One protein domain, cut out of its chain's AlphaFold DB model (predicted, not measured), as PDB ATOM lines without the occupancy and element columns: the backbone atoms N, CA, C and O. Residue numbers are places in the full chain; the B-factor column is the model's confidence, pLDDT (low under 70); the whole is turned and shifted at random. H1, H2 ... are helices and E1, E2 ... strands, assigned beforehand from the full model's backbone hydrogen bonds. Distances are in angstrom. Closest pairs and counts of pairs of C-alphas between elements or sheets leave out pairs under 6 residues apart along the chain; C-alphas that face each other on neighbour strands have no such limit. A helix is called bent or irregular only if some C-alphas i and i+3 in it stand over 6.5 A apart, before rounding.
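What this domain is: This is residues 104 to 217 of the 232 residues of an uncharacterized protein of Dehalococcoidia bacterium (UniProt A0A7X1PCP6). A long, twisted sheet of four antiparallel strands, E2 to E5, makes a rod-like body, with the kinked helix H1 packed over one face of the sheet. The short strand E1 crosses E3 at a single point, and the short helices H2 and H3 form a small pair alongside, H2 only grazing the sheet. The printed part has 114 residues with three named helices and five named strands, in the order H1 E1 H2 H3 E2 E3 E4 E5; the class is mixed, helices and strands. The sheet runs E2 E3 E4 E5. The whole is compact, with a radius of gyration of the C-alphas of 15.3 A, and spans 54 by 25 by 21 A.

Where its parts are: H1 is residues 104 to 119, beginning at C-alpha 104 (-19.346, -31.484, -42.587) and 20.1 A long. It has a kink of 45 degrees near residue 113 and is irregular: C-alphas 114 and 117 are 7.1 A apart. E1 is residues 126 to 128, H2 residues 131 to 134, H3 residues 140 to 144 and E2 residues 153 to 157. E3, residues 160 to 171, begins at C-alpha 160 (-28.714, -41.055, -39.415) and is 34.5 A long. E4, residues 180 to 191, is 36.1 A long. E5, residues 196 to 208, is 34.2 A long and ends at C-alpha 208 (6.213, -37.823, -53.961).

How they stand to each other: E2, E3, E4 and E5 form a meander, each strand the antiparallel neighbour of the one before, and each successive pair is a hairpin; E2 and E5 are edge strands. E2 and E3 stand at 157 degrees, with N 155 and O 162 2.8 A apart, within hydrogen-bond range. E3 and E4 stand at 164 degrees, with N 167 and O 184 at 2.9 A. E4 and E5 stand at 168 degrees, with N 187 and O 199 at 2.9 A. H1 is on the sheet; its closest C-alphas to E3 are those of Ala 108 and Phe 165, 7.3 A. E1 meets E3 only at a point, where C-alphas 127 and 167 face each other at 4.5 A. H2 and H3 only just touch, with 3 pairs of C-alphas within 8 A, the closest those of Leu 134 and Ala 143, 6.8 A. H3 is not on the sheet, and H1 is apart from H2 and H3. Every O i to N i+4 pair is within range in H3 and 8 of 12 in H1, while H2 is too short for such a pair.

The domain as a whole: The two C-alphas farthest apart, those of Asp 193 and Gly 215, are 54.3 A apart. The printed part has no cut, and no link is long. The mean pLDDT of the printed part is 85.2; it is under 70 at residues 118, 120, 173 to 174 and 212 to 217.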
ATOM      1  N   SER A 104     -19.957 -30.226 -42.156       89.69
ATOM      2  CA  SER A 104     -19.346 -31.484 -42.587       89.69
ATOM      3  C   SER A 104     -17.815 -31.503 -42.465       89.69
ATOM      4  O   SER A 104     -17.233 -32.581 -42.334       89.69
ATOM      5  N   GLN A 105     -17.153 -30.342 -42.495       90.62
ATOM      6  CA  GLN A 105     -15.696 -30.247 -42.464       90.62
ATOM      7  C   GLN A 105     -15.171 -30.437 -41.044       90.62
ATOM      8  O   GLN A 105     -14.267 -31.247 -40.827       90.62
ATOM      9  N   ASP A 106     -15.749 -29.729 -40.081       88.25
ATOM     10  CA  ASP A 106     -15.447 -29.890 -38.662       88.25
ATOM     11  C   ASP A 106     -15.741 -31.308 -38.211       88.25
ATOM     12  O   ASP A 106     -14.939 -31.938 -37.519       88.25
ATOM     13  N   LEU A 107     -16.836 -31.869 -38.712       89.50
ATOM     14  CA  LEU A 107     -17.130 -33.255 -38.464       89.50
ATOM     15  C   LEU A 107     -16.038 -34.203 -38.995       89.50
ATOM     16  O   LEU A 107     -15.560 -35.081 -38.271       89.50
ATOM     17  N   ALA A 108     -15.638 -34.046 -40.257       92.12
ATOM     18  CA  ALA A 108     -14.586 -34.862 -40.850       92.12
ATOM     19  C   ALA A 108     -13.271 -34.738 -40.062       92.12
ATOM     20  O   ALA A 108     -12.576 -35.738 -39.867       92.12
ATOM     21  N   ARG A 109     -12.945 -33.542 -39.553       89.06
ATOM     22  CA  ARG A 109     -11.777 -33.304 -38.689       89.06
ATOM     23  C   ARG A 109     -11.878 -34.075 -37.369       89.06
ATOM     24  O   ARG A 109     -10.926 -34.772 -37.016       89.06
ATOM     25  N   LEU A 110     -13.012 -34.003 -36.668       89.12
ATOM     26  CA  LEU A 110     -13.225 -34.721 -35.404       89.12
ATOM     27  C   LEU A 110     -13.157 -36.242 -35.590       89.12
ATOM     28  O   LEU A 110     -12.465 -36.923 -34.832       89.12
ATOM     29  N   LEU A 111     -13.807 -36.769 -36.633       90.38
ATOM     30  CA  LEU A 111     -13.747 -38.189 -36.993       90.38
ATOM     31  C   LEU A 111     -12.311 -38.643 -37.229       90.38
ATOM     32  O   LEU A 111     -11.840 -39.617 -36.643       90.38
ATOM     33  N   THR A 112     -11.596 -37.904 -38.066       89.44
ATOM     34  CA  THR A 112     -10.217 -38.214 -38.426       89.44
ATOM     35  C   THR A 112      -9.309 -38.245 -37.199       89.44
ATOM     36  O   THR A 112      -8.472 -39.137 -37.061       89.44
ATOM     37  N   ARG A 113      -9.499 -37.287 -36.288       86.62
ATOM     38  CA  ARG A 113      -8.671 -37.119 -35.097       86.62
ATOM     39  C   ARG A 113      -8.934 -38.183 -34.037       86.62
ATOM     40  O   ARG A 113      -7.980 -38.749 -33.515       86.62
ATOM     41  N   TYR A 114     -10.199 -38.471 -33.738       86.69
ATOM     42  CA  TYR A 114     -10.564 -39.300 -32.583       86.69
ATOM     43  C   TYR A 114     -10.928 -40.742 -32.929       86.69
ATOM     44  O   TYR A 114     -10.759 -41.623 -32.086       86.69
ATOM     45  N   GLN A 115     -11.356 -41.008 -34.165       86.75
ATOM     46  CA  GLN A 115     -11.747 -42.347 -34.621       86.75
ATOM     47  C   GLN A 115     -10.700 -43.009 -35.538       86.75
ATOM     48  O   GLN A 115     -10.775 -44.211 -35.795       86.75
ATOM     49  N   GLY A 116      -9.699 -42.264 -36.021       80.31
ATOM     50  CA  GLY A 116      -8.712 -42.781 -36.976       80.31
ATOM     51  C   GLY A 116      -7.753 -43.832 -36.442       80.31
ATOM     52  O   GLY A 116      -7.408 -44.774 -37.156       80.31
ATOM     53  N   ALA A 117      -7.372 -43.733 -35.172       71.50
ATOM     54  CA  ALA A 117      -6.412 -44.662 -34.586       71.50
ATOM     55  C   ALA A 117      -6.936 -46.111 -34.529       71.50
ATOM     56  O   ALA A 117      -6.166 -47.062 -34.665       71.50
ATOM     57  N   ASP A 118      -8.250 -46.302 -34.391       69.81
ATOM     58  CA  ASP A 118      -8.876 -47.631 -34.431       69.81
ATOM     59  C   ASP A 118      -8.914 -48.235 -35.840       69.81
ATOM     60  O   ASP A 118      -9.222 -49.413 -36.004       69.81
ATOM     61  N   GLN A 119      -8.592 -47.440 -36.860       70.38
ATOM     62  CA  GLN A 119      -8.542 -47.846 -38.263       70.38
ATOM     63  C   GLN A 119      -7.103 -48.067 -38.756       70.38
ATOM     64  O   GLN A 119      -6.873 -48.184 -39.960       70.38
ATOM     65  N   GLY A 120      -6.120 -48.107 -37.845       67.88
ATOM     66  CA  GLY A 120      -4.699 -48.224 -38.196       67.88
ATOM     67  C   GLY A 120      -4.155 -46.980 -38.902       67.88
ATOM     68  O   GLY A 120      -3.198 -47.060 -39.675       67.88
ATOM     69  N   VAL A 121      -4.801 -45.832 -38.685       74.94
ATOM     70  CA  VAL A 121      -4.381 -44.540 -39.219       74.94
ATOM     71  C   VAL A 121      -3.606 -43.803 -38.129       74.94
ATOM     72  O   VAL A 121      -4.155 -42.990 -37.394       74.94
ATOM     73  N   ASP A 122      -2.320 -44.129 -38.015       73.06
ATOM     74  CA  ASP A 122      -1.470 -43.647 -36.915       73.06
ATOM     75  C   ASP A 122      -0.816 -42.284 -37.198       73.06
ATOM     76  O   ASP A 122      -0.310 -41.620 -36.296       73.06
ATOM     77  N   LEU A 123      -0.806 -41.853 -38.462       77.62
ATOM     78  CA  LEU A 123      -0.234 -40.568 -38.863       77.62
ATOM     79  C   LEU A 123      -1.297 -39.468 -38.859       77.62
ATOM     80  O   LEU A 123      -2.406 -39.723 -39.342       77.62
ATOM     81  N   PRO A 124      -0.949 -38.235 -38.441       79.00
ATOM     82  CA  PRO A 124      -1.824 -37.081 -38.576       79.00
ATOM     83  C   PRO A 124      -2.317 -36.926 -40.013       79.00
ATOM     84  O   PRO A 124      -1.535 -36.876 -40.967       79.00
ATOM     85  N   GLN A 125      -3.632 -36.863 -40.145       86.44
ATOM     86  CA  GLN A 125      -4.335 -36.763 -41.411       86.44
ATOM     87  C   GLN A 125      -4.924 -35.359 -41.548       86.44
ATOM     88  O   GLN A 125      -5.451 -34.803 -40.585       86.44
ATOM     89  N   ASN A 126      -4.887 -34.816 -42.755       87.69
ATOM     90  CA  ASN A 126      -5.557 -33.573 -43.106       87.69
ATOM     91  C   ASN A 126      -6.776 -33.904 -43.964       87.69
ATOM     92  O   ASN A 126      -6.648 -34.625 -44.956       87.69
ATOM     93  N   THR A 127      -7.941 -33.387 -43.580       90.88
ATOM     94  CA  THR A 127      -9.182 -33.500 -44.356       90.88
ATOM     95  C   THR A 127      -9.060 -32.737 -45.671       90.88
ATOM     96  O   THR A 127      -8.648 -31.580 -45.669       90.88
ATOM     97  N   LEU A 128      -9.452 -33.381 -46.768       90.81
ATOM     98  CA  LEU A 128      -9.616 -32.777 -48.086       90.81
ATOM     99  C   LEU A 128     -11.100 -32.464 -48.289       90.81
ATOM    100  O   LEU A 128     -11.940 -33.360 -48.178       90.81
ATOM    101  N   ILE A 129     -11.413 -31.202 -48.564       90.25
ATOM    102  CA  ILE A 129     -12.738 -30.759 -49.004       90.25
ATOM    103  C   ILE A 129     -12.870 -31.055 -50.498       90.25
ATOM    104  O   ILE A 129     -13.822 -31.705 -50.926       90.25
ATOM    105  N   GLU A 130     -11.867 -30.633 -51.264       91.25
ATOM    106  CA  GLU A 130     -11.793 -30.737 -52.719       91.25
ATOM    107  C   GLU A 130     -10.391 -31.166 -53.174       91.25
ATOM    108  O   GLU A 130      -9.421 -31.139 -52.415       91.25
ATOM    109  N   LEU A 131     -10.259 -31.609 -54.428       87.25
ATOM    110  CA  LEU A 131      -8.983 -32.137 -54.935       87.25
ATOM    111  C   LEU A 131      -7.878 -31.065 -54.945       87.25
ATOM    112  O   LEU A 131      -6.696 -31.363 -54.775       87.25
ATOM    113  N   THR A 132      -8.267 -29.805 -55.120       87.25
ATOM    114  CA  THR A 132      -7.408 -28.614 -55.086       87.25
ATOM    115  C   THR A 132      -6.717 -28.401 -53.744       87.25
ATOM    116  O   THR A 132      -5.650 -27.783 -53.733       87.25
ATOM    117  N   ASP A 133      -7.213 -28.983 -52.651       87.12
ATOM    118  CA  ASP A 133      -6.537 -28.967 -51.347       87.12
ATOM    119  C   ASP A 133      -5.199 -29.732 -51.364       87.12
ATOM    120  O   ASP A 133      -4.336 -29.514 -50.513       87.12
ATOM    121  N   LEU A 134      -4.970 -30.594 -52.365       85.62
ATOM    122  CA  LEU A 134      -3.678 -31.251 -52.593       85.62
ATOM    123  C   LEU A 134      -2.648 -30.339 -53.272       85.62
ATOM    124  O   LEU A 134      -1.499 -30.752 -53.466       85.62
ATOM    125  N   ARG A 135      -3.015 -29.105 -53.644       82.94
ATOM    126  CA  ARG A 135      -2.095 -28.168 -54.296       82.94
ATOM    127  C   ARG A 135      -0.880 -27.917 -53.407       82.94
ATOM    128  O   ARG A 135      -0.983 -27.541 -52.244       82.94
ATOM    129  N   GLY A 136       0.303 -28.132 -53.976       78.44
ATOM    130  CA  GLY A 136       1.573 -28.020 -53.260       78.44
ATOM    131  C   GLY A 136       1.909 -29.242 -52.400       78.44
ATOM    132  O   GLY A 136       3.076 -29.439 -52.090       78.44
ATOM    133  N   ALA A 137       0.946 -30.101 -52.053       83.12
ATOM    134  CA  ALA A 137       1.244 -31.424 -51.508       83.12
ATOM    135  C   ALA A 137       1.616 -32.409 -52.623       83.12
ATOM    136  O   ALA A 137       2.507 -33.229 -52.414       83.12
ATOM    137  N   LEU A 138       0.987 -32.293 -53.794       87.12
ATOM    138  CA  LEU A 138       1.240 -33.089 -54.995       87.12
ATOM    139  C   LEU A 138       1.328 -32.201 -56.238       87.12
ATOM    140  O   LEU A 138       0.804 -31.084 -56.263       87.12
ATOM    141  N   GLU A 139       1.970 -32.729 -57.280       88.56
ATOM    142  CA  GLU A 139       1.888 -32.151 -58.622       88.56
ATOM    143  C   GLU A 139       0.450 -32.259 -59.165       88.56
ATOM    144  O   GLU A 139      -0.217 -33.267 -58.897       88.56
ATOM    145  N   PRO A 140      -0.038 -31.277 -59.949       87.88
ATOM    146  CA  PRO A 140      -1.411 -31.277 -60.459       87.88
ATOM    147  C   PRO A 140      -1.782 -32.537 -61.249       87.88
ATOM    148  O   PRO A 140      -2.871 -33.074 -61.067       87.88
ATOM    149  N   GLU A 141      -0.869 -33.038 -62.085       89.38
ATOM    150  CA  GLU A 141      -1.086 -34.248 -62.890       89.38
ATOM    151  C   GLU A 141      -1.219 -35.495 -62.007       89.38
ATOM    152  O   GLU A 141      -2.132 -36.302 -62.190       89.38
ATOM    153  N   THR A 142      -0.364 -35.616 -60.986       90.50
ATOM    154  CA  THR A 142      -0.442 -36.702 -60.001       90.50
ATOM    155  C   THR A 142      -1.749 -36.631 -59.223       90.50
ATOM    156  O   THR A 142      -2.400 -37.657 -59.053       90.50
ATOM    157  N   ALA A 143      -2.167 -35.442 -58.780       88.69
ATOM    158  CA  ALA A 143      -3.430 -35.271 -58.065       88.69
ATOM    159  C   ALA A 143      -4.639 -35.651 -58.941       88.69
ATOM    160  O   ALA A 143      -5.511 -36.391 -58.492       88.69
ATOM    161  N   ALA A 144      -4.653 -35.228 -60.209       88.75
ATOM    162  CA  ALA A 144      -5.701 -35.574 -61.172       88.75
ATOM    163  C   ALA A 144      -5.764 -37.079 -61.494       88.75
ATOM    164  O   ALA A 144      -6.818 -37.587 -61.871       88.75
ATOM    165  N   SER A 145      -4.652 -37.803 -61.330       89.69
ATOM    166  CA  SER A 145      -4.581 -39.251 -61.568       89.69
ATOM    167  C   SER A 145      -5.199 -40.109 -60.451       89.69
ATOM    168  O   SER A 145      -5.339 -41.323 -60.613       89.69
ATOM    169  N   ILE A 146      -5.571 -39.511 -59.311       91.69
ATOM    170  CA  ILE A 146      -6.064 -40.237 -58.134       91.69
ATOM    171  C   ILE A 146      -7.476 -40.770 -58.389       91.69
ATOM    172  O   ILE A 146      -8.480 -40.068 -58.275       91.69
ATOM    173  N   THR A 147      -7.566 -42.066 -58.679       90.69
ATOM    174  CA  THR A 147      -8.844 -42.765 -58.826       90.69
ATOM    175  C   THR A 147      -9.531 -42.970 -57.479       90.69
ATOM    176  O   THR A 147      -8.898 -43.378 -56.506       90.69
ATOM    177  N   GLY A 148     -10.849 -42.761 -57.429       88.00
ATOM    178  CA  GLY A 148     -11.649 -42.997 -56.223       88.00
ATOM    179  C   GLY A 148     -11.601 -41.869 -55.191       88.00
ATOM    180  O   GLY A 148     -12.164 -42.044 -54.106       88.00
ATOM    181  N   PHE A 149     -10.973 -40.736 -55.533       92.31
ATOM    182  CA  PHE A 149     -11.156 -39.477 -54.818       92.31
ATOM    183  C   PHE A 149     -12.642 -39.104 -54.782       92.31
ATOM    184  O   PHE A 149     -13.379 -39.318 -55.745       92.31
ATOM    185  N   THR A 150     -13.066 -38.535 -53.662       92.44
ATOM    186  CA  THR A 150     -14.396 -37.963 -53.488       92.44
ATOM    187  C   THR A 150     -14.265 -36.674 -52.705       92.44
ATOM    188  O   THR A 150     -13.536 -36.616 -51.713       92.44
ATOM    189  N   GLU A 151     -14.989 -35.657 -53.151       93.69
ATOM    190  CA  GLU A 151     -15.162 -34.434 -52.380       93.69
ATOM    191  C   GLU A 151     -15.905 -34.742 -51.079       93.69
ATOM    192  O   GLU A 151     -16.636 -35.741 -50.979       93.69
ATOM    193  N   LEU A 152     -15.690 -33.887 -50.082       95.62
ATOM    194  CA  LEU A 152     -16.371 -33.962 -48.799       95.62
ATOM    195  C   LEU A 152     -17.884 -33.871 -49.012       95.62
ATOM    196  O   LEU A 152     -18.412 -32.850 -49.452       95.62
ATOM    197  N   ARG A 153     -18.592 -34.942 -48.658       94.31
ATOM    198  CA  ARG A 153     -20.037 -35.042 -48.822       94.31
ATOM    199  C   ARG A 153     -20.686 -35.598 -47.569       94.31
ATOM    200  O   ARG A 153     -20.344 -36.687 -47.110       94.31
ATOM    201  N   LEU A 154     -21.673 -34.863 -47.068       91.94
ATOM    202  CA  LEU A 154     -22.591 -35.316 -46.033       91.94
ATOM    203  C   LEU A 154     -23.952 -35.617 -46.664       91.94
ATOM    204  O   LEU A 154     -24.601 -34.731 -47.218       91.94
ATOM    205  N   GLU A 155     -24.390 -36.864 -46.558       91.31
ATOM    206  CA  GLU A 155     -25.724 -37.314 -46.941       91.31
ATOM    207  C   GLU A 155     -26.550 -37.531 -45.666       91.31
ATOM    208  O   GLU A 155     -26.372 -38.544 -44.981       91.31
ATOM    209  N   PRO A 156     -27.417 -36.575 -45.285       81.12
ATOM    210  CA  PRO A 156     -28.283 -36.748 -44.128       81.12
ATOM    211  C   PRO A 156     -29.403 -37.751 -44.434       81.12
ATOM    212  O   PRO A 156     -29.994 -37.716 -45.512       81.12
ATOM    213  N   ALA A 157     -29.740 -38.585 -43.453       77.69
ATOM    214  CA  ALA A 157     -30.934 -39.426 -43.443       77.69
ATOM    215  C   ALA A 157     -31.833 -39.039 -42.255       77.69
ATOM    216  O   ALA A 157     -31.397 -38.338 -41.336       77.69
ATOM    217  N   ASP A 158     -33.093 -39.471 -42.268       75.31
ATOM    218  CA  ASP A 158     -34.054 -39.146 -41.202       75.31
ATOM    219  C   ASP A 158     -33.627 -39.705 -39.833       75.31
ATOM    220  O   ASP A 158     -33.904 -39.116 -38.788       75.31
ATOM    221  N   ASP A 159     -32.901 -40.818 -39.841       83.31
ATOM    222  CA  ASP A 159     -32.453 -41.566 -38.674       83.31
ATOM    223  C   ASP A 159     -30.927 -41.662 -38.572       83.31
ATOM    224  O   ASP A 159     -30.435 -42.442 -37.766       83.31
ATOM    225  N   GLY A 160     -30.162 -40.875 -39.336       86.44
ATOM    226  CA  GLY A 160     -28.714 -41.055 -39.415       86.44
ATOM    227  C   GLY A 160     -28.013 -40.185 -40.449       86.44
ATOM    228  O   GLY A 160     -28.503 -39.130 -40.856       86.44
ATOM    229  N   GLY A 161     -26.844 -40.636 -40.884       90.19
ATOM    230  CA  GLY A 161     -26.098 -39.969 -41.940       90.19
ATOM    231  C   GLY A 161     -24.963 -40.811 -42.498       90.19
ATOM    232  O   GLY A 161     -24.520 -41.792 -41.891       90.19
ATOM    233  N   LEU A 162     -24.508 -40.407 -43.679       93.00
ATOM    234  CA  LEU A 162     -23.301 -40.903 -44.319       93.00
ATOM    235  C   LEU A 162     -22.389 -39.713 -44.618       93.00
ATOM    236  O   LEU A 162     -22.744 -38.827 -45.392       93.00
ATOM    237  N   LEU A 163     -21.203 -39.707 -44.018       94.38
ATOM    238  CA  LEU A 163     -20.138 -38.780 -44.368       94.38
ATOM    239  C   LEU A 163     -19.086 -39.522 -45.184       94.38
ATOM    240  O   LEU A 163     -18.501 -40.500 -44.711       94.38
ATOM    241  N   THR A 164     -18.827 -39.029 -46.389       96.56
ATOM    242  CA  THR A 164     -17.762 -39.536 -47.251       96.56
ATOM    243  C   THR A 164     -16.780 -38.415 -47.546       96.56
ATOM    244  O   THR A 164     -17.188 -37.317 -47.914       96.56
ATOM    245  N   PHE A 165     -15.489 -38.669 -47.360       96.56
ATOM    246  CA  PHE A 165     -14.445 -37.672 -47.592       96.56
ATOM    247  C   PHE A 165     -13.087 -38.328 -47.823       96.56
ATOM    248  O   PHE A 165     -12.911 -39.526 -47.594       96.56
ATOM    249  N   CYS A 166     -12.110 -37.539 -48.255       96.50
ATOM    250  CA  CYS A 166     -10.729 -37.983 -48.364       96.50
ATOM    251  C   CYS A 166      -9.839 -37.276 -47.341       96.50
ATOM    252  O   CYS A 166     -10.091 -36.145 -46.934       96.50
ATOM    253  N   THR A 167      -8.767 -37.949 -46.936       95.06
ATOM    254  CA  THR A 167      -7.682 -37.351 -46.159       95.06
ATOM    255  C   THR A 167      -6.352 -37.584 -46.846       95.06
ATOM    256  O   THR A 167      -6.197 -38.539 -47.613       95.06
ATOM    257  N   PHE A 168      -5.365 -36.754 -46.520       92.00
ATOM    258  CA  PHE A 168      -3.972 -37.041 -46.831       92.00
ATOM    259  C   PHE A 168      -3.082 -36.965 -45.595       92.00
ATOM    260  O   PHE A 168      -3.360 -36.242 -44.638       92.00
ATOM    261  N   PHE A 169      -1.971 -37.686 -45.643       88.75
ATOM    262  CA  PHE A 169      -0.934 -37.667 -44.621       88.75
ATOM    263  C   PHE A 169       0.447 -37.634 -45.248       88.75
ATOM    264  O   PHE A 169       0.629 -38.035 -46.397       88.75
ATOM    265  N   ILE A 170       1.423 -37.165 -44.475       84.62
ATOM    266  CA  ILE A 170       2.805 -37.021 -44.922       84.62
ATOM    267  C   ILE A 170       3.682 -37.999 -44.145       84.62
ATOM    268  O   ILE A 170       3.804 -37.904 -42.925       84.62
ATOM    269  N   VAL A 171       4.336 -38.901 -44.868       83.62
ATOM    270  CA  VAL A 171       5.415 -39.751 -44.369       83.62
ATOM    271  C   VAL A 171       6.721 -38.981 -44.520       83.62
ATOM    272  O   VAL A 171       7.132 -38.660 -45.638       83.62
ATOM    273  N   ARG A 172       7.342 -38.649 -43.385       76.69
ATOM    274  CA  ARG A 172       8.559 -37.823 -43.327       76.69
ATOM    275  C   ARG A 172       9.847 -38.630 -43.180       76.69
ATOM    276  O   ARG A 172      10.900 -38.144 -43.569       76.69
ATOM    277  N   ASP A 173       9.755 -39.830 -42.615       69.88
ATOM    278  CA  ASP A 173      10.915 -40.670 -42.320       69.88
ATOM    279  C   ASP A 173      11.164 -41.660 -43.461       69.88
ATOM    280  O   ASP A 173      10.761 -42.823 -43.428       69.88
ATOM    281  N   THR A 174      11.726 -41.142 -44.549       68.69
ATOM    282  CA  THR A 174      12.059 -41.915 -45.745       68.69
ATOM    283  C   THR A 174      13.577 -41.925 -45.948       68.69
ATOM    284  O   THR A 174      14.225 -40.891 -45.757       68.69
ATOM    285  N   PRO A 175      14.185 -43.061 -46.353       75.56
ATOM    286  CA  PRO A 175      15.645 -43.170 -46.486       75.56
ATOM    287  C   PRO A 175      16.274 -42.155 -47.452       75.56
ATOM    288  O   PRO A 175      17.435 -41.785 -47.305       75.56
ATOM    289  N   ASP A 176      15.503 -41.699 -48.436       77.06
ATOM    290  CA  ASP A 176      15.910 -40.768 -49.487       77.06
ATOM    291  C   ASP A 176      15.569 -39.301 -49.179       77.06
ATOM    292  O   ASP A 176      15.777 -38.435 -50.026       77.06
ATOM    293  N   ARG A 177      15.059 -39.009 -47.971       71.12
ATOM    294  CA  ARG A 177      14.638 -37.669 -47.523       71.12
ATOM    295  C   ARG A 177      13.543 -37.028 -48.383       71.12
ATOM    296  O   ARG A 177      13.307 -35.827 -48.276       71.12
ATOM    297  N   VAL A 178      12.848 -37.813 -49.206       77.06
ATOM    298  CA  VAL A 178      11.697 -37.349 -49.984       77.06
ATOM    299  C   VAL A 178      10.435 -37.604 -49.178       77.06
ATOM    300  O   VAL A 178      10.077 -38.763 -48.927       77.06
ATOM    301  N   PHE A 179       9.731 -36.540 -48.790       80.19
ATOM    302  CA  PHE A 179       8.446 -36.715 -48.118       80.19
ATOM    303  C   PHE A 179       7.418 -37.279 -49.086       80.19
ATOM    304  O   PHE A 179       7.286 -36.837 -50.232       80.19
ATOM    305  N   ARG A 180       6.669 -38.259 -48.589       86.62
ATOM    306  CA  ARG A 180       5.664 -38.968 -49.367       86.62
ATOM    307  C   ARG A 180       4.277 -38.702 -48.824       86.62
ATOM    308  O   ARG A 180       4.065 -38.705 -47.616       86.62
ATOM    309  N   VAL A 181       3.333 -38.509 -49.725       89.25
ATOM    310  CA  VAL A 181       1.919 -38.351 -49.429       89.25
ATOM    311  C   VAL A 181       1.237 -39.710 -49.542       89.25
ATOM    312  O   VAL A 181       1.442 -40.462 -50.501       89.25
ATOM    313  N   GLY A 182       0.426 -40.037 -48.546       91.69
ATOM    314  CA  GLY A 182      -0.583 -41.082 -48.650       91.69
ATOM    315  C   GLY A 182      -1.974 -40.473 -48.583       91.69
ATOM    316  O   GLY A 182      -2.163 -39.433 -47.954       91.69
ATOM    317  N   LEU A 183      -2.935 -41.117 -49.240       94.19
ATOM    318  CA  LEU A 183      -4.331 -40.701 -49.264       94.19
ATOM    319  C   LEU A 183      -5.242 -41.837 -48.829       94.19
ATOM    320  O   LEU A 183      -5.052 -42.988 -49.229       94.19
ATOM    321  N   ASN A 184      -6.272 -41.484 -48.070       95.31
ATOM    322  CA  ASN A 184      -7.321 -42.396 -47.647       95.31
ATOM    323  C   ASN A 184      -8.689 -41.821 -48.014       95.31
ATOM    324  O   ASN A 184      -8.894 -40.610 -47.956       95.31
ATOM    325  N   ARG A 185      -9.640 -42.693 -48.342       96.00
ATOM    326  CA  ARG A 185     -11.067 -42.384 -48.365       96.00
ATOM    327  C   ARG A 185     -11.706 -42.885 -47.085       96.00
ATOM    328  O   ARG A 185     -11.433 -44.004 -46.656       96.00
ATOM    329  N   TRP A 186     -12.574 -42.069 -46.524       96.25
ATOM    330  CA  TRP A 186     -13.332 -42.337 -45.322       96.25
ATOM    331  C   TRP A 186     -14.806 -42.440 -45.675       96.25
ATOM    332  O   TRP A 186     -15.325 -41.618 -46.427       96.25
ATOM    333  N   GLU A 187     -15.460 -43.447 -45.116       95.69
ATOM    334  CA  GLU A 187     -16.904 -43.643 -45.149       95.69
ATOM    335  C   GLU A 187     -17.347 -43.856 -43.698       95.69
ATOM    336  O   GLU A 187     -17.031 -44.880 -43.085       95.69
ATOM    337  N   ALA A 188     -18.028 -42.863 -43.130       93.75
ATOM    338  CA  ALA A 188     -18.573 -42.913 -41.779       93.75
ATOM    339  C   ALA A 188     -20.100 -42.930 -41.859       93.75
ATOM    340  O   ALA A 188     -20.705 -41.989 -42.372       93.75
ATOM    341  N   ARG A 189     -20.716 -43.994 -41.350       93.88
ATOM    342  CA  ARG A 189     -22.168 -44.168 -41.303       93.88
ATOM    343  C   ARG A 189     -22.624 -44.274 -39.858       93.88
ATOM    344  O   ARG A 189     -22.044 -45.039 -39.090       93.88
ATOM    345  N   TRP A 190     -23.678 -43.546 -39.514       92.00
ATOM    346  CA  TRP A 190     -24.303 -43.622 -38.196       92.00
ATOM    347  C   TRP A 190     -25.822 -43.653 -38.286       92.00
ATOM    348  O   TRP A 190     -26.392 -43.191 -39.280       92.00
ATOM    349  N   ASN A 191     -26.460 -44.171 -37.240       90.75
ATOM    350  CA  ASN A 191     -27.902 -44.086 -37.045       90.75
ATOM    351  C   ASN A 191     -28.278 -43.719 -35.597       90.75
ATOM    352  O   ASN A 191     -27.426 -43.611 -34.711       90.75
ATOM    353  N   ARG A 192     -29.578 -43.531 -35.362       85.62
ATOM    354  CA  ARG A 192     -30.148 -43.114 -34.075       85.62
ATOM    355  C   ARG A 192     -30.091 -44.196 -33.002       85.62
ATOM    356  O   ARG A 192     -30.106 -43.868 -31.818       85.62
ATOM    357  N   ASP A 193     -29.986 -45.453 -33.414       86.31
ATOM    358  CA  ASP A 193     -29.849 -46.599 -32.514       86.31
ATOM    359  C   ASP A 193     -28.428 -46.711 -31.931       86.31
ATOM    360  O   ASP A 193     -28.173 -47.520 -31.038       86.31
ATOM    361  N   GLY A 194     -27.508 -45.851 -32.385       81.75
ATOM    362  CA  GLY A 194     -26.123 -45.812 -31.928       81.75
ATOM    363  C   GLY A 194     -25.190 -46.704 -32.741       81.75
ATOM    364  O   GLY A 194     -24.023 -46.841 -32.367       81.75
ATOM    365  N   ASP A 195     -25.658 -47.284 -33.852       87.75
ATOM    366  CA  ASP A 195     -24.777 -47.995 -34.768       87.75
ATOM    367  C   ASP A 195     -23.845 -46.992 -35.432       87.75
ATOM    368  O   ASP A 195     -24.278 -46.014 -36.044       87.75
ATOM    369  N   PHE A 196     -22.550 -47.271 -35.345       90.12
ATOM    370  CA  PHE A 196     -21.512 -46.484 -35.985       90.12
ATOM    371  C   PHE A 196     -20.570 -47.397 -36.757       90.12
ATOM    372  O   PHE A 196     -19.861 -48.232 -36.185       90.12
ATOM    373  N   GLN A 197     -20.552 -47.223 -38.073       91.50
ATOM    374  CA  GLN A 197     -19.666 -47.938 -38.976       91.50
ATOM    375  C   GLN A 197     -18.674 -46.958 -39.576       91.50
ATOM    376  O   GLN A 197     -19.046 -45.929 -40.136       91.50
ATOM    377  N   LEU A 198     -17.400 -47.312 -39.477       92.06
ATOM    378  CA  LEU A 198     -16.312 -46.537 -40.035       92.06
ATOM    379  C   LEU A 198     -15.500 -47.436 -40.949       92.06
ATOM    380  O   LEU A 198     -15.088 -48.523 -40.544       92.06
ATOM    381  N   ARG A 199     -15.271 -46.969 -42.170       93.31
ATOM    382  CA  ARG A 199     -14.426 -47.637 -43.148       93.31
ATOM    383  C   ARG A 199     -13.410 -46.650 -43.694       93.31
ATOM    384  O   ARG A 199     -13.770 -45.571 -44.155       93.31
ATOM    385  N   VAL A 200     -12.146 -47.060 -43.683       93.44
ATOM    386  CA  VAL A 200     -11.039 -46.303 -44.268       93.44
ATOM    387  C   VAL A 200     -10.399 -47.139 -45.369       93.44
ATOM    388  O   VAL A 200      -9.993 -48.277 -45.142       93.44
ATOM    389  N   VAL A 201     -10.340 -46.592 -46.582       93.50
ATOM    390  CA  VAL A 201      -9.796 -47.261 -47.769       93.50
ATOM    391  C   VAL A 201      -8.585 -46.474 -48.271       93.50
ATOM    392  O   VAL A 201      -8.742 -45.305 -48.623       93.50
ATOM    393  N   PRO A 202      -7.380 -47.065 -48.338       93.25
ATOM    394  CA  PRO A 202      -6.234 -46.383 -48.928       93.25
ATOM    395  C   PRO A 202      -6.472 -46.174 -50.428       93.25
ATOM    396  O   PRO A 202      -6.772 -47.125 -51.146       93.25
ATOM    397  N   LEU A 203      -6.325 -44.935 -50.897       93.31
ATOM    398  CA  LEU A 203      -6.445 -44.585 -52.317       93.31
ATOM    399  C   LEU A 203      -5.087 -44.577 -53.011       93.31
ATOM    400  O   LEU A 203      -4.941 -45.076 -54.121       93.31
ATOM    401  N   ALA A 204      -4.082 -44.018 -52.339       91.12
ATOM    402  CA  ALA A 204      -2.720 -43.954 -52.837       91.12
ATOM    403  C   ALA A 204      -1.735 -43.940 -51.671       91.12
ATOM    404  O   ALA A 204      -2.043 -43.473 -50.572       91.12
ATOM    405  N   ARG A 205      -0.527 -44.447 -51.904       88.12
ATOM    406  CA  ARG A 205       0.564 -44.429 -50.929       88.12
ATOM    407  C   ARG A 205       1.870 -44.128 -51.637       88.12
ATOM    408  O   ARG A 205       2.084 -44.575 -52.757       88.12
ATOM    409  N   GLY A 206       2.749 -43.417 -50.945       86.31
ATOM    410  CA  GLY A 206       4.111 -43.208 -51.414       86.31
ATOM    411  C   GLY A 206       4.250 -42.180 -52.537       86.31
ATOM    412  O   GLY A 206       5.287 -42.175 -53.193       86.31
ATOM    413  N   LEU A 207       3.244 -41.328 -52.762       89.19
ATOM    414  CA  LEU A 207       3.301 -40.296 -53.794       89.19
ATOM    415  C   LEU A 207       4.316 -39.227 -53.394       89.19
ATOM    416  O   LEU A 207       4.277 -38.734 -52.272       89.19
ATOM    417  N   GLU A 208       5.224 -38.851 -54.283       87.69
ATOM    418  CA  GLU A 208       6.213 -37.823 -53.961       87.69
ATOM    419  C   GLU A 208       5.569 -36.447 -53.795       87.69
ATOM    420  O   GLU A 208       4.746 -36.028 -54.612       87.69
ATOM    421  N   SER A 209       5.990 -35.718 -52.760       81.81
ATOM    422  CA  SER A 209       5.575 -34.335 -52.566       81.81
ATOM    423  C   SER A 209       6.587 -33.361 -53.176       81.81
ATOM    424  O   SER A 209       7.733 -33.321 -52.717       81.81
ATOM    425  N   PRO A 210       6.202 -32.517 -54.151       76.31
ATOM    426  CA  PRO A 210       7.130 -31.572 -54.773       76.31
ATOM    427  C   PRO A 210       7.611 -30.480 -53.810       76.31
ATOM    428  O   PRO A 210       8.717 -29.967 -53.961       76.31
ATOM    429  N   ARG A 211       6.829 -30.175 -52.769       70.00
ATOM    430  CA  ARG A 211       7.167 -29.194 -51.724       70.00
ATOM    431  C   ARG A 211       8.364 -29.585 -50.857       70.00
ATOM    432  O   ARG A 211       8.894 -28.731 -50.154       70.00
ATOM    433  N   TYR A 212       8.766 -30.852 -50.882       63.41
ATOM    434  CA  TYR A 212       9.782 -31.396 -49.981       63.41
ATOM    435  C   TYR A 212      10.805 -32.268 -50.715       63.41
ATOM    436  O   TYR A 212      11.384 -33.182 -50.131       63.41
ATOM    437  N   ARG A 213      11.019 -32.004 -52.010       62.12
ATOM    438  CA  ARG A 213      12.113 -32.614 -52.773       62.12
ATOM    439  C   ARG A 213      13.450 -31.960 -52.388       62.12
ATOM    440  O   ARG A 213      13.483 -30.731 -52.258       62.12
ATOM    441  N   PRO A 214      14.550 -32.723 -52.250       52.59
ATOM    442  CA  PRO A 214      15.890 -32.152 -52.114       52.59
ATOM    443  C   PRO A 214      16.163 -31.134 -53.232       52.59
ATOM    444  O   PRO A 214      15.904 -31.419 -54.402       52.59
ATOM    445  N   GLY A 215      16.616 -29.928 -52.875       54.50
ATOM    446  CA  GLY A 215      16.800 -28.807 -53.812       54.50
ATOM    447  C   GLY A 215      15.578 -27.901 -54.044       54.50
ATOM    448  O   GLY A 215      15.720 -26.850 -54.668       54.50
ATOM    449  N   SER A 216      14.395 -28.230 -53.510       54.34
ATOM    450  CA  SER A 216      13.322 -27.238 -53.342       54.34
ATOM    451  C   SER A 216      13.724 -26.285 -52.205       54.34
ATOM    452  O   SER A 216      14.159 -26.730 -51.146       54.34
ATOM    453  N   GLY A 217      13.657 -24.967 -52.421       47.06
ATOM    454  CA  GLY A 217      14.284 -23.919 -51.587       47.06
ATOM    455  C   GLY A 217      13.885 -23.817 -50.100       47.06
ATOM    456  O   GLY A 217      14.211 -22.827 -49.454       47.06
TER     457      GLY A 217